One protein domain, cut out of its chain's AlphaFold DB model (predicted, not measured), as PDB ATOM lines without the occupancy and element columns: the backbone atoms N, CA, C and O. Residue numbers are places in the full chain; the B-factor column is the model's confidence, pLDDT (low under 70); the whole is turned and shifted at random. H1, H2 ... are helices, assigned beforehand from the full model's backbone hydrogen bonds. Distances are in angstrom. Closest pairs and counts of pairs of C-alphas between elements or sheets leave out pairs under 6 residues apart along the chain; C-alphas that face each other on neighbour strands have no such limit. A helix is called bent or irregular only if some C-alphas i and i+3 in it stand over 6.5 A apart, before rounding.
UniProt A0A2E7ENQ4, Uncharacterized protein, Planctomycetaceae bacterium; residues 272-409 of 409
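AT A GLANCE: This is residues 272 to 409 of the 409 residues of an uncharacterized protein of Planctomycetaceae bacterium (UniProt A0A2E7ENQ4). The longest helix, H5, ends a long free arm, residues 384 to 409, that sticks out from a compact body of four short helices, H1 to H4, set among long loops. The arm makes much of the length: the C-alphas span 86 by 35 by 28 A, while the 112-residue body without it spans 40 by 36 by 28 A. The printed part has 138 residues with five named helices, H1 to H5 in that order, and no named strand. The class is all helix, though just 60 residues, under half, are in named elements; the whole is extended, with a radius of gyration of the C-alphas of 23.0 A.

IN THESE COORDINATES: H5 holds residues 391 to 406 and is 22.6 A long, from C-alpha 391 at (-3.176, -21.131, -136.951) to C-alpha 406 at (-20.172, -30.790, -148.342). H4 holds residues 363 to 372, 14.6 A, and H3 residues 330 to 339, 15.0 A. H2 holds residues 304 to 314, 14.5 A; it is neither bent nor irregular, but only just: C-alphas 311 and 314 are 6.0 A apart. H1 holds residues 277 to 289, 19.1 A, beginning at C-alpha 277 (27.442, 5.617, -127.397).

HOW THE PARTS SIT: H5 stands free, and its centre is 43.1 A from the mean of the C-alphas. H3, H4 and H5 touch no helix. H1 and H2 form a helical hairpin and only just touch, with 3 pairs of C-alphas within 8 A; the closest C-alphas, of Leu 283 and Arg 307, are 7.2 A apart. They run opposite ways at a shallow tilt of 26 degrees. In H1 to H5 every O i to N i+4 pair is within hydrogen-bond range.

THE WHOLE: The two C-alphas farthest apart, of Asp 345 and Arg 409, are 86.7 A apart. The printed part has no cut and ends at the chain's last residue, 409. The four links between the helices are long, the longest being residues 340 to 362. Mean pLDDT of the printed part is 88.6; residues 381 to 390 and 408 to 409 are under 70.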
ATOM      1  N   ASN A 272      20.613  13.968-124.225       80.31
ATOM      2  CA  ASN A 272      20.548  14.415-125.617       80.31
ATOM      3  C   ASN A 272      19.290  13.927-126.353       80.31
ATOM      4  O   ASN A 272      19.049  14.373-127.480       80.31
ATOM      5  N   GLY A 273      18.471  13.100-125.703       76.56
ATOM      6  CA  GLY A 273      17.254  12.501-126.235       76.56
ATOM      7  C   GLY A 273      17.486  11.253-127.087       76.56
ATOM      8  O   GLY A 273      16.551  10.819-127.757       76.56
ATOM      9  N   GLU A 274      18.694  10.693-127.104       81.38
ATOM     10  CA  GLU A 274      19.071   9.490-127.846       81.38
ATOM     11  C   GLU A 274      19.809   8.534-126.896       81.38
ATOM     12  O   GLU A 274      20.733   8.947-126.210       81.38
ATOM     13  N   ILE A 275      19.427   7.251-126.866       85.56
ATOM     14  CA  ILE A 275      20.201   6.217-126.159       85.56
ATOM     15  C   ILE A 275      21.334   5.782-127.101       85.56
ATOM     16  O   ILE A 275      21.112   5.053-128.074       85.56
ATOM     17  N   ASP A 276      22.543   6.295-126.877       91.81
ATOM     18  CA  ASP A 276      23.669   6.149-127.798       91.81
ATOM     19  C   ASP A 276      25.035   5.954-127.112       91.81
ATOM     20  O   ASP A 276      25.175   5.760-125.905       91.81
ATOM     21  N   ALA A 277      26.104   5.896-127.916       95.81
ATOM     22  CA  ALA A 277      27.442   5.617-127.397       95.81
ATOM     23  C   ALA A 277      27.970   6.733-126.473       95.81
ATOM     24  O   ALA A 277      28.888   6.488-125.688       95.81
ATOM     25  N   GLY A 278      27.412   7.943-126.563       95.94
ATOM     26  CA  GLY A 278      27.709   9.065-125.682       95.94
ATOM     27  C   GLY A 278      27.268   8.811-124.242       95.94
ATOM     28  O   GLY A 278      27.971   9.219-123.315       95.94
ATOM     29  N   ASP A 279      26.192   8.059-124.026       95.38
ATOM     30  CA  ASP A 279      25.756   7.665-122.683       95.38
ATOM     31  C   ASP A 279      26.743   6.713-122.024       95.38
ATOM     32  O   ASP A 279      27.111   6.878-120.860       95.38
ATOM     33  N   LEU A 280      27.271   5.760-122.791       97.25
ATOM     34  CA  LEU A 280      28.322   4.870-122.307       97.25
ATOM     35  C   LEU A 280      29.622   5.613-121.987       97.25
ATOM     36  O   LEU A 280      30.367   5.151-121.118       97.25
ATOM     37  N   ASP A 281      29.891   6.750-122.631       97.94
ATOM     38  CA  ASP A 281      31.022   7.620-122.292       97.94
ATOM     39  C   ASP A 281      30.798   8.343-120.952       97.94
ATOM     40  O   ASP A 281      31.735   8.469-120.150       97.94
ATOM     41  N   VAL A 282      29.560   8.775-120.673       97.06
ATOM     42  CA  VAL A 282      29.164   9.304-119.354       97.06
ATOM     43  C   VAL A 282      29.299   8.215-118.290       97.06
ATOM     44  O   VAL A 282      29.975   8.433-117.276       97.06
ATOM     45  N   LEU A 283      28.777   7.013-118.561       96.81
ATOM     46  CA  LEU A 283      28.854   5.871-117.652       96.81
ATOM     47  C   LEU A 283      30.305   5.471-117.351       96.81
ATOM     48  O   LEU A 283      30.636   5.239-116.191       96.81
ATOM     49  N   SER A 284      31.211   5.471-118.338       97.62
ATOM     50  CA  SER A 284      32.650   5.243-118.102       97.62
ATOM     51  C   SER A 284      33.237   6.263-117.108       97.62
ATOM     52  O   SER A 284      34.077   5.940-116.257       97.62
ATOM     53  N   GLY A 285      32.786   7.520-117.171       96.62
ATOM     54  CA  GLY A 285      33.139   8.565-116.209       96.62
ATOM     55  C   GLY A 285      32.637   8.271-114.791       96.62
ATOM     56  O   GLY A 285      33.394   8.411-113.819       96.62
ATOM     57  N   TRP A 286      31.389   7.820-114.671       97.19
ATOM     58  CA  TRP A 286      30.779   7.423-113.402       97.19
ATOM     59  C   TRP A 286      31.421   6.177-112.808       97.19
ATOM     60  O   TRP A 286      31.807   6.215-111.643       97.19
ATOM     61  N   MET A 287      31.699   5.141-113.602       97.00
ATOM     62  CA  MET A 287      32.417   3.935-113.166       97.00
ATOM     63  C   MET A 287      33.775   4.270-112.536       97.00
ATOM     64  O   MET A 287      34.184   3.705-111.521       97.00
ATOM     65  N   LYS A 288      34.485   5.258-113.091       96.06
ATOM     66  CA  LYS A 288      35.777   5.710-112.556       96.06
ATOM     67  C   LYS A 288      35.670   6.399-111.195       96.06
ATOM     68  O   LYS A 288      36.639   6.399-110.429       96.06
ATOM     69  N   THR A 289      34.543   7.046-110.922       96.00
ATOM     70  CA  THR A 289      34.295   7.791-109.680       96.00
ATOM     71  C   THR A 289      33.379   7.051-108.705       96.00
ATOM     72  O   THR A 289      33.283   7.477-107.554       96.00
ATOM     73  N   ASN A 290      32.814   5.916-109.131       93.69
ATOM     74  CA  ASN A 290      31.733   5.190-108.473       93.69
ATOM     75  C   ASN A 290      30.539   6.108-108.150       93.69
ATOM     76  O   ASN A 290      30.073   6.151-107.010       93.69
ATOM     77  N   ASP A 291      30.126   6.908-109.136       93.19
ATOM     78  CA  ASP A 291      28.942   7.766-109.043       93.19
ATOM     79  C   ASP A 291      27.681   6.917-109.210       93.19
ATOM     80  O   ASP A 291      27.445   6.389-110.292       93.19
ATOM     81  N   LEU A 292      26.896   6.802-108.135       88.94
ATOM     82  CA  LEU A 292      25.754   5.887-108.037       88.94
ATOM     83  C   LEU A 292      24.609   6.203-109.008       88.94
ATOM     84  O   LEU A 292      23.700   5.395-109.127       88.94
ATOM     85  N   GLN A 293      24.658   7.323-109.734       83.88
ATOM     86  CA  GLN A 293      23.740   7.567-110.853       83.88
ATOM     87  C   GLN A 293      23.825   6.485-111.941       83.88
ATOM     88  O   GLN A 293      22.850   6.259-112.644       83.88
ATOM     89  N   GLY A 294      24.969   5.804-112.076       84.50
ATOM     90  CA  GLY A 294      25.125   4.686-113.009       84.50
ATOM     91  C   GLY A 294      24.979   3.297-112.380       84.50
ATOM     92  O   GLY A 294      25.376   2.331-113.019       84.50
ATOM     93  N   ASP A 295      24.540   3.182-111.121       86.62
ATOM     94  CA  ASP A 295      24.317   1.901-110.422       86.62
ATOM     95  C   ASP A 295      22.955   1.307-110.822       86.62
ATOM     96  O   ASP A 295      21.946   1.498-110.145       86.62
ATOM     97  N   LEU A 296      22.920   0.618-111.963       81.88
ATOM     98  CA  LEU A 296      21.698   0.072-112.555       81.88
ATOM     99  C   LEU A 296      21.163  -1.148-111.801       81.88
ATOM    100  O   LEU A 296      19.968  -1.427-111.864       81.88
ATOM    101  N   ASN A 297      22.023  -1.880-111.088       77.12
ATOM    102  CA  ASN A 297      21.626  -3.076-110.343       77.12
ATOM    103  C   ASN A 297      21.425  -2.830-108.833       77.12
ATOM    104  O   ASN A 297      21.180  -3.782-108.084       77.12
ATOM    105  N   SER A 298      21.535  -1.573-108.387       80.19
ATOM    106  CA  SER A 298      21.405  -1.158-106.986       80.19
ATOM    107  C   SER A 298      22.341  -1.901-106.016       80.19
ATOM    108  O   SER A 298      22.001  -2.105-104.843       80.19
ATOM    109  N   ASP A 299      23.522  -2.341-106.465       82.50
ATOM    110  CA  ASP A 299      24.483  -3.064-105.620       82.50
ATOM    111  C   ASP A 299      25.408  -2.137-104.804       82.50
ATOM    112  O   ASP A 299      26.211  -2.591-103.971       82.50
ATOM    113  N   GLY A 300      25.252  -0.826-104.989       89.19
ATOM    114  CA  GLY A 300      26.036   0.234-104.372       89.19
ATOM    115  C   GLY A 300      27.343   0.530-105.106       89.19
ATOM    116  O   GLY A 300      28.183   1.258-104.557       89.19
ATOM    117  N   ASN A 301      27.571  -0.042-106.292       93.81
ATOM    118  CA  ASN A 301      28.779   0.173-107.081       93.81
ATOM    119  C   ASN A 301      28.465   0.327-108.568       93.81
ATOM    120  O   ASN A 301      28.099  -0.632-109.224       93.81
ATOM    121  N   THR A 302      28.814   1.471-109.143       94.62
ATOM    122  CA  THR A 302      28.761   1.679-110.594       94.62
ATOM    123  C   THR A 302      29.995   1.082-111.257       94.62
ATOM    124  O   THR A 302      31.117   1.578-111.096       94.62
ATOM    125  N   ASN A 303      29.818  -0.021-111.972       95.81
ATOM    126  CA  ASN A 303      30.894  -0.849-112.487       95.81
ATOM    127  C   ASN A 303      30.536  -1.533-113.825       95.81
ATOM    128  O   ASN A 303      29.623  -1.135-114.542       95.81
ATOM    129  N   MET A 304      31.325  -2.539-114.218       95.62
ATOM    130  CA  MET A 304      31.124  -3.244-115.488       95.62
ATOM    131  C   MET A 304      29.783  -3.988-115.536       95.62
ATOM    132  O   MET A 304      29.245  -4.173-116.619       95.62
ATOM    133  N   VAL A 305      29.243  -4.422-114.396       95.12
ATOM    134  CA  VAL A 305      27.927  -5.071-114.340       95.12
ATOM    135  C   VAL A 305      26.843  -4.108-114.824       95.12
ATOM    136  O   VAL A 305      26.051  -4.499-115.674       95.12
ATOM    137  N   ASP A 306      26.884  -2.846-114.398       94.50
ATOM    138  CA  ASP A 306      25.946  -1.816-114.855       94.50
ATOM    139  C   ASP A 306      26.151  -1.480-116.328       94.50
ATOM    140  O   ASP A 306      25.197  -1.391-117.089       94.50
ATOM    141  N   ARG A 307      27.405  -1.372-116.781       95.69
ATOM    142  CA  ARG A 307      27.695  -1.163-118.208       95.69
ATOM    143  C   ARG A 307      27.117  -2.269-119.082       95.69
ATOM    144  O   ARG A 307      26.590  -1.985-120.153       95.69
ATOM    145  N   LEU A 308      27.242  -3.520-118.646       93.62
ATOM    146  CA  LEU A 308      26.670  -4.653-119.362       93.62
ATOM    147  C   LEU A 308      25.144  -4.585-119.366       93.62
ATOM    148  O   LEU A 308      24.580  -4.750-120.440       93.62
ATOM    149  N   ALA A 309      24.518  -4.280-118.225       86.81
ATOM    150  CA  ALA A 309      23.071  -4.104-118.127       86.81
ATOM    151  C   ALA A 309      22.571  -2.983-119.053       86.81
ATOM    152  O   ALA A 309      21.617  -3.172-119.793       86.81
ATOM    153  N   TRP A 310      23.267  -1.846-119.119       92.19
ATOM    154  CA  TRP A 310      22.916  -0.778-120.058       92.19
ATOM    155  C   TRP A 310      22.955  -1.267-121.515       92.19
ATOM    156  O   TRP A 310      22.023  -1.042-122.277       92.19
ATOM    157  N   ILE A 311      24.010  -1.987-121.912       93.38
ATOM    158  CA  ILE A 311      24.161  -2.465-123.297       93.38
ATOM    159  C   ILE A 311      23.112  -3.528-123.648       93.38
ATOM    160  O   ILE A 311      22.536  -3.477-124.735       93.38
ATOM    161  N   SER A 312      22.889  -4.509-122.769       86.81
ATOM    162  CA  SER A 312      21.995  -5.630-123.065       86.81
ATOM    163  C   SER A 312      20.531  -5.313-122.816       86.81
ATOM    164  O   SER A 312      19.697  -5.751-123.599       86.81
ATOM    165  N   ASP A 313      20.226  -4.575-121.753       79.00
ATOM    166  CA  ASP A 313      18.864  -4.452-121.237       79.00
ATOM    167  C   ASP A 313      18.220  -3.154-121.732       79.00
ATOM    168  O   ASP A 313      17.063  -3.168-122.142       79.00
ATOM    169  N   ILE A 314      18.986  -2.057-121.784       82.75
ATOM    170  CA  ILE A 314      18.497  -0.759-122.271       82.75
ATOM    171  C   ILE A 314      18.688  -0.653-123.789       82.75
ATOM    172  O   ILE A 314      17.719  -0.516-124.528       82.75
ATOM    173  N   GLN A 315      19.928  -0.771-124.274       86.19
ATOM    174  CA  GLN A 315      20.229  -0.599-125.700       86.19
ATOM    175  C   GLN A 315      19.865  -1.821-126.554       86.19
ATOM    176  O   GLN A 315      19.829  -1.723-127.781       86.19
ATOM    177  N   GLN A 316      19.614  -2.982-125.931       86.50
ATOM    178  CA  GLN A 316      19.308  -4.240-126.626       86.50
ATOM    179  C   GLN A 316      20.336  -4.557-127.728       86.50
ATOM    180  O   GLN A 316      19.998  -4.959-128.844       86.50
ATOM    181  N   SER A 317      21.621  -4.367-127.411       92.31
ATOM    182  CA  SER A 317      22.750  -4.552-128.328       92.31
ATOM    183  C   SER A 317      23.840  -5.458-127.722       92.31
ATOM    184  O   SER A 317      23.724  -6.006-126.624       92.31
ATOM    185  N   TRP A 318      24.911  -5.685-128.476       94.94
ATOM    186  CA  TRP A 318      26.060  -6.479-128.071       94.94
ATOM    187  C   TRP A 318      27.204  -5.600-127.571       94.94
ATOM    188  O   TRP A 318      27.523  -4.557-128.138       94.94
ATOM    189  N   VAL A 319      27.947  -6.100-126.583       96.81
ATOM    190  CA  VAL A 319      29.245  -5.509-126.240       96.81
ATOM    191  C   VAL A 319      30.174  -5.603-127.449       96.81
ATOM    192  O   VAL A 319      30.481  -6.703-127.916       96.81
ATOM    193  N   GLY A 320      30.652  -4.455-127.919       97.00
ATOM    194  CA  GLY A 320      31.517  -4.342-129.089       97.00
ATOM    195  C   GLY A 320      30.823  -3.841-130.355       97.00
ATOM    196  O   GLY A 320      31.525  -3.383-131.257       97.00
ATOM    197  N   ASP A 321      29.489  -3.865-130.408       97.62
ATOM    198  CA  ASP A 321      28.705  -3.171-131.437       97.62
ATOM    199  C   ASP A 321      28.908  -1.660-131.244       97.62
ATOM    200  O   ASP A 321      28.426  -1.072-130.282       97.62
ATOM    201  N   SER A 322      29.742  -1.053-132.084       97.25
ATOM    202  CA  SER A 322      30.258   0.312-131.909       97.25
ATOM    203  C   SER A 322      29.473   1.349-132.701       97.25
ATOM    204  O   SER A 322      29.703   2.548-132.534       97.25
ATOM    205  N   ASN A 323      28.600   0.906-133.604       94.44
ATOM    206  CA  ASN A 323      27.690   1.751-134.371       94.44
ATOM    207  C   ASN A 323      26.215   1.534-133.991       94.44
ATOM    208  O   ASN A 323      25.369   2.220-134.563       94.44
ATOM    209  N   PHE A 324      25.940   0.627-133.049       93.81
ATOM    210  CA  PHE A 324      24.612   0.238-132.583       93.81
ATOM    211  C   PHE A 324      23.668  -0.152-133.717       93.81
ATOM    212  O   PHE A 324      22.499   0.232-133.735       93.81
ATOM    213  N   ASP A 325      24.174  -0.926-134.680       91.44
ATOM    214  CA  ASP A 325      23.336  -1.507-135.733       91.44
ATOM    215  C   ASP A 325      22.680  -2.843-135.334       91.44
ATOM    216  O   ASP A 325      21.934  -3.436-136.121       91.44
ATOM    217  N   GLY A 326      22.900  -3.270-134.087       90.81
ATOM    218  CA  GLY A 326      22.341  -4.467-133.472       90.81
ATOM    219  C   GLY A 326      23.244  -5.688-133.616       90.81
ATOM    220  O   GLY A 326      22.957  -6.724-133.012       90.81
ATOM    221  N   GLU A 327      24.332  -5.605-134.387       94.94
ATOM    222  CA  GLU A 327      25.285  -6.686-134.602       94.94
ATOM    223  C   GLU A 327      26.677  -6.310-134.092       94.94
ATOM    224  O   GLU A 327      27.202  -5.256-134.409       94.94
ATOM    225  N   PHE A 328      27.360  -7.231-133.403       97.38
ATOM    226  CA  PHE A 328      28.808  -7.110-133.227       97.38
ATOM    227  C   PHE A 328      29.527  -7.933-134.303       97.38
ATOM    228  O   PHE A 328      29.549  -9.166-134.256       97.38
ATOM    229  N   ASN A 329      30.122  -7.283-135.299       97.25
ATOM    230  CA  ASN A 329      30.768  -7.937-136.434       97.25
ATOM    231  C   ASN A 329      32.037  -7.193-136.904       97.25
ATOM    232  O   ASN A 329      32.612  -6.331-136.239       97.25
ATOM    233  N   SER A 330      32.582  -7.594-138.055       97.69
ATOM    234  CA  SER A 330      33.811  -6.976-138.577       97.69
ATOM    235  C   SER A 330      33.698  -5.481-138.924       97.69
ATOM    236  O   SER A 330      34.733  -4.818-139.054       97.69
ATOM    237  N   SER A 331      32.486  -4.950-139.099       97.81
ATOM    238  CA  SER A 331      32.252  -3.539-139.400       97.81
ATOM    239  C   SER A 331      32.529  -2.640-138.190       97.81
ATOM    240  O   SER A 331      33.168  -1.601-138.366       97.81
ATOM    241  N   ASP A 332      32.247  -3.105-136.972       98.25
ATOM    242  CA  ASP A 332      32.583  -2.414-135.720       98.25
ATOM    243  C   ASP A 332      34.080  -2.227-135.556       98.25
ATOM    244  O   ASP A 332      34.567  -1.138-135.255       98.25
ATOM    245  N   PHE A 333      34.855  -3.271-135.871       98.00
ATOM    246  CA  PHE A 333      36.309  -3.159-135.875       98.00
ATOM    247  C   PHE A 333      36.788  -2.080-136.846       98.00
ATOM    248  O   PHE A 333      37.745  -1.362-136.554       98.00
ATOM    249  N   VAL A 334      36.141  -1.940-138.006       97.81
ATOM    250  CA  VAL A 334      36.480  -0.869-138.948       97.81
ATOM    251  C   VAL A 334      36.184   0.501-138.334       97.81
ATOM    252  O   VAL A 334      37.034   1.382-138.473       97.81
ATOM    253  N   VAL A 335      35.055   0.674-137.641       96.69
ATOM    254  CA  VAL A 335      34.686   1.921-136.945       96.69
ATOM    255  C   VAL A 335      35.748   2.298-135.905       96.69
ATOM    256  O   VAL A 335      36.381   3.352-136.024       96.69
ATOM    257  N   VAL A 336      36.059   1.411-134.957       98.12
ATOM    258  CA  VAL A 336      36.990   1.726-133.855       98.12
ATOM    259  C   VAL A 336      38.440   1.894-134.333       98.12
ATOM    260  O   VAL A 336      39.172   2.770-133.865       98.12
ATOM    261  N   PHE A 337      38.888   1.134-135.342       98.12
ATOM    262  CA  PHE A 337      40.235   1.326-135.898       98.12
ATOM    263  C   PHE A 337      40.358   2.595-136.748       98.12
ATOM    264  O   PHE A 337      41.463   3.135-136.860       98.12
ATOM    265  N   GLN A 338      39.266   3.104-137.325       98.12
ATOM    266  CA  GLN A 338      39.265   4.405-137.996       98.12
ATOM    267  C   GLN A 338      39.452   5.565-137.012       98.12
ATOM    268  O   GLN A 338      40.083   6.557-137.386       98.12
ATOM    269  N   ALA A 339      39.002   5.422-135.760       97.62
ATOM    270  CA  ALA A 339      39.278   6.393-134.700       97.62
ATOM    271  C   ALA A 339      40.782   6.481-134.365       97.62
ATOM    272  O   ALA A 339      41.278   7.531-133.952       97.62
ATOM    273  N   GLY A 340      41.540   5.402-134.599       97.69
ATOM    274  CA  GLY A 340      43.002   5.394-134.496       97.69
ATOM    275  C   GLY A 340      43.537   5.470-133.063       97.69
ATOM    276  O   GLY A 340      44.661   5.939-132.865       97.69
ATOM    277  N   LYS A 341      42.747   5.025-132.078       98.38
ATOM    278  CA  LYS A 341      43.075   5.094-130.644       98.38
ATOM    279  C   LYS A 341      43.612   3.790-130.039       98.38
ATOM    280  O   LYS A 341      44.070   3.807-128.904       98.38
ATOM    281  N   TYR A 342      43.636   2.701-130.809       98.38
ATOM    282  CA  TYR A 342      44.090   1.392-130.332       98.38
ATOM    283  C   TYR A 342      45.538   1.404-129.816       98.38
ATOM    284  O   TYR A 342      46.461   1.726-130.572       98.38
ATOM    285  N   GLU A 343      45.740   0.999-128.559       98.00
ATOM    286  CA  GLU A 343      47.044   0.965-127.872       98.00
ATOM    287  C   GLU A 343      47.747   2.340-127.871       98.00
ATOM    288  O   GLU A 343      48.979   2.453-127.822       98.00
ATOM    289  N   VAL A 344      46.955   3.415-127.940       96.88
ATOM    290  CA  VAL A 344      47.409   4.798-127.810       96.88
ATOM    291  C   VAL A 344      47.003   5.312-126.432       96.88
ATOM    292  O   VAL A 344      45.866   5.160-126.006       96.88
ATOM    293  N   ASP A 345      47.933   5.963-125.729       94.81
ATOM    294  CA  ASP A 345      47.677   6.618-124.435       94.81
ATOM    295  C   ASP A 345      46.875   7.918-124.628       94.81
ATOM    296  O   ASP A 345      47.386   9.031-124.488       94.81
ATOM    297  N   THR A 346      45.623   7.765-125.050       97.19
ATOM    298  CA  THR A 346      44.634   8.824-125.233       97.19
ATOM    299  C   THR A 346      43.265   8.302-124.826       97.19
ATOM    300  O   THR A 346      42.996   7.112-124.949       97.19
ATOM    301  N   THR A 347      42.391   9.201-124.382       97.69
ATOM    302  CA  THR A 347      41.004   8.854-124.068       97.69
ATOM    303  C   THR A 347      40.272   8.371-125.315       97.69
ATOM    304  O   THR A 347      40.331   9.058-126.343       97.69
ATOM    305  N   ALA A 348      39.596   7.231-125.209       98.38
ATOM    306  CA  ALA A 348      38.647   6.702-126.183       98.38
ATOM    307  C   ALA A 348      37.255   6.633-125.542       98.38
ATOM    308  O   ALA A 348      37.166   6.372-124.345       98.38
ATOM    309  N   GLY A 349      36.220   6.920-126.327       98.06
ATOM    310  CA  GLY A 349      34.838   6.585-125.989       98.06
ATOM    311  C   GLY A 349      34.439   5.200-126.505       98.06
ATOM    312  O   GLY A 349      35.228   4.530-127.184       98.06
ATOM    313  N   TYR A 350      33.210   4.774-126.229       98.31
ATOM    314  CA  TYR A 350      32.708   3.442-126.577       98.31
ATOM    315  C   TYR A 350      32.739   3.184-128.092       98.31
ATOM    316  O   TYR A 350      33.352   2.214-128.540       98.31
ATOM    317  N   ALA A 351      32.207   4.114-128.897       97.94
ATOM    318  CA  ALA A 351      32.244   4.039-130.366       97.94
ATOM    319  C   ALA A 351      33.670   4.129-130.956       97.94
ATOM    320  O   ALA A 351      33.895   3.876-132.140       97.94
ATOM    321  N   GLU A 352      34.658   4.503-130.142       98.62
ATOM    322  CA  GLU A 352      36.074   4.547-130.511       98.62
ATOM    323  C   GLU A 352      36.871   3.347-129.963       98.62
ATOM    324  O   GLU A 352      38.079   3.270-130.215       98.62
ATOM    325  N   GLY A 353      36.207   2.427-129.253       98.12
ATOM    326  CA  GLY A 353      36.733   1.138-128.807       98.12
ATOM    327  C   GLY A 353      36.854   0.929-127.294       98.12
ATOM    328  O   GLY A 353      37.316  -0.141-126.909       98.12
ATOM    329  N   ASP A 354      36.454   1.881-126.440       98.44
ATOM    330  CA  ASP A 354      36.425   1.703-124.970       98.44
ATOM    331  C   ASP A 354      35.226   0.845-124.533       98.44
ATOM    332  O   ASP A 354      34.235   1.316-123.966       98.44
ATOM    333  N   TRP A 355      35.271  -0.444-124.846       98.31
ATOM    334  CA  TRP A 355      34.197  -1.376-124.511       98.31
ATOM    335  C   TRP A 355      34.221  -1.797-123.039       98.31
ATOM    336  O   TRP A 355      33.180  -2.168-122.498       98.31
ATOM    337  N   SER A 356      35.373  -1.699-122.374       97.31
ATOM    338  CA  SER A 356      35.538  -2.001-120.946       97.31
ATOM    339  C   SER A 356      35.194  -0.840-120.005       97.31
ATOM    340  O   SER A 356      34.989  -1.063-118.811       97.31
ATOM    341  N   GLY A 357      35.081   0.378-120.532       97.38
ATOM    342  CA  GLY A 357      34.703   1.574-119.784       97.38
ATOM    343  C   GLY A 357      35.843   2.193-118.970       97.38
ATOM    344  O   GLY A 357      35.598   2.944-118.023       97.38
ATOM    345  N   ASP A 358      37.099   1.870-119.287       97.25
ATOM    346  CA  ASP A 358      38.282   2.373-118.581       97.25
ATOM    347  C   ASP A 358      38.890   3.640-119.220       97.25
ATOM    348  O   ASP A 358      39.905   4.176-118.738       97.25
ATOM    349  N   LEU A 359      38.202   4.175-120.238       97.38
ATOM    350  CA  LEU A 359      38.546   5.346-121.041       97.38
ATOM    351  C   LEU A 359      39.749   5.127-121.963       97.38
ATOM    352  O   LEU A 359      40.419   6.101-122.334       97.38
ATOM    353  N   ARG A 360      40.065   3.883-122.326       98.00
ATOM    354  CA  ARG A 360      41.125   3.527-123.278       98.00
ATOM    355  C   ARG A 360      40.574   2.543-124.299       98.00
ATOM    356  O   ARG A 360      39.610   1.852-124.043       98.00
ATOM    357  N   PHE A 361      41.210   2.502-125.467       98.50
ATOM    358  CA  PHE A 361      40.991   1.419-126.418       98.50
ATOM    359  C   PHE A 361      42.272   0.594-126.520       98.50
ATOM    360  O   PHE A 361      43.251   1.015-127.149       98.50
ATOM    361  N   ASP A 362      42.296  -0.571-125.888       98.38
ATOM    362  CA  ASP A 362      43.417  -1.497-125.910       98.38
ATOM    363  C   ASP A 362      42.970  -2.965-126.005       98.38
ATOM    364  O   ASP A 362      41.830  -3.302-126.331       98.38
ATOM    365  N   SER A 363      43.916  -3.891-125.857       98.12
ATOM    366  CA  SER A 363      43.606  -5.320-125.955       98.12
ATOM    367  C   SER A 363      42.645  -5.846-124.875       98.12
ATOM    368  O   SER A 363      42.054  -6.911-125.078       98.12
ATOM    369  N   GLY A 364      42.461  -5.129-123.764       98.06
ATOM    370  CA  GLY A 364      41.462  -5.409-122.734       98.06
ATOM    371  C   GLY A 364      40.026  -5.248-123.235       98.06
ATOM    372  O   GLY A 364      39.176  -6.079-122.909       98.06
ATOM    373  N   ASP A 365      39.769  -4.279-124.112       98.31
ATOM    374  CA  ASP A 365      38.447  -4.074-124.713       98.31
ATOM    375  C   ASP A 365      38.059  -5.241-125.613       98.31
ATOM    376  O   ASP A 365      36.946  -5.754-125.522       98.31
ATOM    377  N   PHE A 366      39.005  -5.771-126.397       97.75
ATOM    378  CA  PHE A 366      38.752  -6.988-127.170       97.75
ATOM    379  C   PHE A 366      38.383  -8.166-126.277       97.75
ATOM    380  O   PHE A 366      37.477  -8.926-126.611       97.75
ATOM    381  N   VAL A 367      39.075  -8.341-125.148       97.62
ATOM    382  CA  VAL A 367      38.727  -9.406-124.199       97.62
ATOM    383  C   VAL A 367      37.304  -9.205-123.686       97.62
ATOM    384  O   VAL A 367      36.552 -10.174-123.668       97.62
ATOM    385  N   THR A 368      36.933  -7.973-123.345       96.50
ATOM    386  CA  THR A 368      35.596  -7.618-122.856       96.50
ATOM    387  C   THR A 368      34.514  -7.928-123.895       96.50
ATOM    388  O   THR A 368      33.604  -8.707-123.613       96.50
ATOM    389  N   ALA A 369      34.657  -7.441-125.129       96.44
ATOM    390  CA  ALA A 369      33.685  -7.694-126.196       96.44
ATOM    391  C   ALA A 369      33.585  -9.181-126.579       96.44
ATOM    392  O   ALA A 369      32.491  -9.727-126.725       96.44
ATOM    393  N   PHE A 370      34.710  -9.902-126.665       96.69
ATOM    394  CA  PHE A 370      34.673 -11.340-126.955       96.69
ATOM    395  C   PHE A 370      34.140 -12.182-125.792       96.69
ATOM    396  O   PHE A 370      33.586 -13.254-126.035       96.69
ATOM    397  N   GLN A 371      34.288 -11.730-124.544       96.25
ATOM    398  CA  GLN A 371      33.645 -12.367-123.392       96.25
ATOM    399  C   GLN A 371      32.126 -12.180-123.409       96.25
ATOM    400  O   GLN A 371      31.427 -13.093-122.977       96.25
ATOM    401  N   GLY A 372      31.629 -11.068-123.968       91.31
ATOM    402  CA  GLY A 372      30.202 -10.855-124.232       91.31
ATOM    403  C   GLY A 372      29.612 -11.840-125.249       91.31
ATOM    404  O   GLY A 372      28.426 -12.142-125.203       91.31
ATOM    405  N   GLY A 373      30.438 -12.412-126.134       92.06
ATOM    406  CA  GLY A 373      30.054 -13.538-126.995       92.06
ATOM    407  C   GLY A 373      29.230 -13.188-128.241       92.06
ATOM    408  O   GLY A 373      28.865 -14.104-128.975       92.06
ATOM    409  N   GLY A 374      28.989 -11.901-128.516       93.19
ATOM    410  CA  GLY A 374      28.162 -11.434-129.639       93.19
ATOM    411  C   GLY A 374      28.827 -11.453-131.022       93.19
ATOM    412  O   GLY A 374      28.146 -11.270-132.026       93.19
ATOM    413  N   PHE A 375      30.145 -11.680-131.109       97.00
ATOM    414  CA  PHE A 375      30.873 -11.527-132.375       97.00
ATOM    415  C   PHE A 375      30.386 -12.503-133.455       97.00
ATOM    416  O   PHE A 375      30.556 -13.718-133.321       97.00
ATOM    417  N   GLU A 376      29.844 -11.964-134.550       95.69
ATOM    418  CA  GLU A 376      29.242 -12.712-135.664       95.69
ATOM    419  C   GLU A 376      28.094 -13.643-135.209       95.69
ATOM    420  O   GLU A 376      27.791 -14.642-135.869       95.69
ATOM    421  N   ALA A 377      27.447 -13.328-134.078       93.31
ATOM    422  CA  ALA A 377      26.240 -14.013-133.609       93.31
ATOM    423  C   ALA A 377      24.983 -13.593-134.398       93.31
ATOM    424  O   ALA A 377      23.979 -14.306-134.376       93.31
ATOM    425  N   GLY A 378      25.080 -12.488-135.147       89.81
ATOM    426  CA  GLY A 378      23.961 -11.806-135.794       89.81
ATOM    427  C   GLY A 378      23.311 -10.789-134.856       89.81
ATOM    428  O   GLY A 378      23.820 -10.572-133.751       89.81
ATOM    429  N   PRO A 379      22.193 -10.174-135.278       87.44
ATOM    430  CA  PRO A 379      21.459  -9.265-134.421       87.44
ATOM    431  C   PRO A 379      21.050  -9.989-133.144       87.44
ATOM    432  O   PRO A 379      20.734 -11.187-133.206       87.44
ATOM    433  N   LEU A 380      21.022  -9.293-132.001       78.25
ATOM    434  CA  LEU A 380      20.215  -9.801-130.893       78.25
ATOM    435  C   LEU A 380      18.838 -10.103-131.473       78.25
ATOM    436  O   LEU A 380      18.292  -9.317-132.251       78.25
ATOM    437  N   ALA A 381      18.333 -11.307-131.210       57.78
ATOM    438  CA  ALA A 381      16.976 -11.603-131.605       57.78
ATOM    439  C   ALA A 381      16.124 -10.590-130.845       57.78
ATOM    440  O   ALA A 381      15.940 -10.773-129.645       57.78
ATOM    441  N   ALA A 382      15.649  -9.537-131.528       52.50
ATOM    442  CA  ALA A 382      14.468  -8.806-131.093       52.50
ATOM    443  C   ALA A 382      13.504  -9.905-130.692       52.50
ATOM    444  O   ALA A 382      13.260 -10.760-131.555       52.50
ATOM    445  N   VAL A 383      13.191  -9.986-129.391       43.28
ATOM    446  CA  VAL A 383      12.572 -11.139-128.720       43.28
ATOM    447  C   VAL A 383      11.713 -11.864-129.737       43.28
ATOM    448  O   VAL A 383      10.733 -11.302-130.212       43.28
ATOM    449  N   ALA A 384      12.234 -12.993-130.240       32.66
ATOM    450  CA  ALA A 384      11.847 -13.486-131.557       32.66
ATOM    451  C   ALA A 384      10.330 -13.610-131.620       32.66
ATOM    452  O   ALA A 384       9.798 -14.506-130.963       32.66
ATOM    453  N   VAL A 385       9.701 -12.732-132.418       37.94
ATOM    454  CA  VAL A 385       8.274 -12.741-132.750       37.94
ATOM    455  C   VAL A 385       7.871 -14.195-132.873       37.94
ATOM    456  O   VAL A 385       8.361 -14.913-133.763       37.94
ATOM    457  N   VAL A 386       7.108 -14.659-131.886       34.06
ATOM    458  CA  VAL A 386       6.776 -16.069-131.727       34.06
ATOM    459  C   VAL A 386       6.215 -16.528-133.070       34.06
ATOM    460  O   VAL A 386       5.216 -15.970-133.524       34.06
ATOM    461  N   PRO A 387       6.834 -17.500-133.771       43.19
ATOM    462  CA  PRO A 387       6.348 -17.900-135.082       43.19
ATOM    463  C   PRO A 387       4.909 -18.381-134.924       43.19
ATOM    464  O   PRO A 387       4.700 -19.404-134.265       43.19
ATOM    465  N   GLU A 388       3.948 -17.642-135.492       54.88
ATOM    466  CA  GLU A 388       2.518 -17.884-135.293       54.88
ATOM    467  C   GLU A 388       2.219 -19.394-135.288       54.88
ATOM    468  O   GLU A 388       2.540 -20.111-136.256       54.88
ATOM    469  N   PRO A 389       1.631 -19.933-134.205       54.44
ATOM    470  CA  PRO A 389       1.571 -21.363-133.985       54.44
ATOM    471  C   PRO A 389       0.521 -21.991-134.895       54.44
ATOM    472  O   PRO A 389      -0.603 -22.250-134.497       54.44
ATOM    473  N   SER A 390       0.882 -22.347-136.127       68.31
ATOM    474  CA  SER A 390       0.092 -23.264-136.967       68.31
ATOM    475  C   SER A 390      -1.363 -22.834-137.265       68.31
ATOM    476  O   SER A 390      -2.087 -23.613-137.894       68.31
ATOM    477  N   SER A 391      -1.791 -21.623-136.892       71.50
ATOM    478  CA  SER A 391      -3.176 -21.131-136.951       71.50
ATOM    479  C   SER A 391      -3.687 -21.115-138.387       71.50
ATOM    480  O   SER A 391      -4.728 -21.698-138.700       71.50
ATOM    481  N   MET A 392      -2.876 -20.600-139.319       71.56
ATOM    482  CA  MET A 392      -3.188 -20.635-140.751       71.56
ATOM    483  C   MET A 392      -3.239 -22.062-141.314       71.56
ATOM    484  O   MET A 392      -4.068 -22.365-142.174       71.56
ATOM    485  N   THR A 393      -2.393 -22.972-140.817       79.31
ATOM    486  CA  THR A 393      -2.379 -24.377-141.263       79.31
ATOM    487  C   THR A 393      -3.619 -25.123-140.764       79.31
ATOM    488  O   THR A 393      -4.239 -25.870-141.527       79.31
ATOM    489  N   LEU A 394      -4.035 -24.887-139.519       78.88
ATOM    490  CA  LEU A 394      -5.263 -25.435-138.944       78.88
ATOM    491  C   LEU A 394      -6.507 -24.860-139.623       78.88
ATOM    492  O   LEU A 394      -7.417 -25.627-139.945       78.88
ATOM    493  N   LEU A 395      -6.524 -23.567-139.949       83.94
ATOM    494  CA  LEU A 395      -7.606 -22.936-140.704       83.94
ATOM    495  C   LEU A 395      -7.731 -23.530-142.120       83.94
ATOM    496  O   LEU A 395      -8.832 -23.859-142.579       83.94
ATOM    497  N   LEU A 396      -6.609 -23.768-142.808       87.25
ATOM    498  CA  LEU A 396      -6.591 -24.440-144.113       87.25
ATOM    499  C   LEU A 396      -7.069 -25.899-144.027       87.25
ATOM    500  O   LEU A 396      -7.822 -26.367-144.886       87.25
ATOM    501  N   LEU A 397      -6.688 -26.632-142.979       88.75
ATOM    502  CA  LEU A 397      -7.157 -28.003-142.755       88.75
ATOM    503  C   LEU A 397      -8.650 -28.050-142.389       88.75
ATOM    504  O   LEU A 397      -9.380 -28.908-142.899       88.75
ATOM    505  N   ALA A 398      -9.130 -27.111-141.573       88.25
ATOM    506  CA  ALA A 398     -10.529 -26.995-141.175       88.25
ATOM    507  C   ALA A 398     -11.430 -26.651-142.370       88.25
ATOM    508  O   ALA A 398     -12.450 -27.312-142.598       88.25
ATOM    509  N   THR A 399     -11.027 -25.691-143.207       88.94
ATOM    510  CA  THR A 399     -11.757 -25.353-144.438       88.94
ATOM    511  C   THR A 399     -11.797 -26.539-145.408       88.94
ATOM    512  O   THR A 399     -12.874 -26.898-145.894       88.94
ATOM    513  N   MET A 400     -10.682 -27.250-145.617       90.69
ATOM    514  CA  MET A 400     -10.654 -28.480-146.424       90.69
ATOM    515  C   MET A 400     -11.572 -29.587-145.868       90.69
ATOM    516  O   MET A 400     -12.265 -30.275-146.632       90.69
ATOM    517  N   ALA A 401     -11.648 -29.750-144.545       88.38
ATOM    518  CA  ALA A 401     -12.555 -30.697-143.897       88.38
ATOM    519  C   ALA A 401     -14.039 -30.328-144.107       88.38
ATOM    520  O   ALA A 401     -14.865 -31.200-144.402       88.38
ATOM    521  N   ILE A 402     -14.388 -29.040-144.045       89.81
ATOM    522  CA  ILE A 402     -15.753 -28.543-144.293       89.81
ATOM    523  C   ILE A 402     -16.153 -28.747-145.762       89.81
ATOM    524  O   ILE A 402     -17.230 -29.288-146.049       89.81
ATOM    525  N   PHE A 403     -15.280 -28.390-146.709       86.50
ATOM    526  CA  PHE A 403     -15.549 -28.565-148.140       86.50
ATOM    527  C   PHE A 403     -15.627 -30.043-148.549       86.50
ATOM    528  O   PHE A 403     -16.483 -30.418-149.358       86.50
ATOM    529  N   SER A 404     -14.803 -30.915-147.960       81.88
ATOM    530  CA  SER A 404     -14.857 -32.358-148.228       81.88
ATOM    531  C   SER A 404     -16.118 -33.033-147.666       81.88
ATOM    532  O   SER A 404     -16.641 -33.959-148.293       81.88
ATOM    533  N   ARG A 405     -16.680 -32.536-146.550       80.06
ATOM    534  CA  ARG A 405     -17.987 -32.978-146.024       80.06
ATOM    535  C   ARG A 405     -19.160 -32.524-146.891       80.06
ATOM    536  O   ARG A 405     -20.090 -33.307-147.088       80.06
ATOM    537  N   ARG A 406     -19.117 -31.308-147.447       76.19
ATOM    538  CA  ARG A 406     -20.172 -30.790-148.342       76.19
ATOM    539  C   ARG A 406     -20.251 -31.518-149.686       76.19
ATOM    540  O   ARG A 406     -21.326 -31.580-150.259       76.19
ATOM    541  N   ARG A 407     -19.157 -32.123-150.161       72.56
ATOM    542  CA  ARG A 407     -19.131 -32.907-151.414       72.56
ATOM    543  C   ARG A 407     -19.717 -34.324-151.311       72.56
ATOM    544  O   ARG A 407     -19.856 -34.977-152.340       72.56
ATOM    545  N   LYS A 408     -19.996 -34.829-150.100       60.31
ATOM    546  CA  LYS A 408     -20.503 -36.198-149.855       60.31
ATOM    547  C   LYS A 408     -21.986 -36.265-149.450       60.31
ATOM    548  O   LYS A 408     -22.462 -37.350-149.121       60.31
ATOM    549  N   ARG A 409     -22.701 -35.140-149.459       52.28
ATOM    550  CA  ARG A 409     -24.170 -35.077-149.422       52.28
ATOM    551  C   ARG A 409     -24.658 -34.652-150.795       52.28
ATOM    552  O   ARG A 409     -25.741 -35.136-151.178       52.28
TER     553      ARG A 409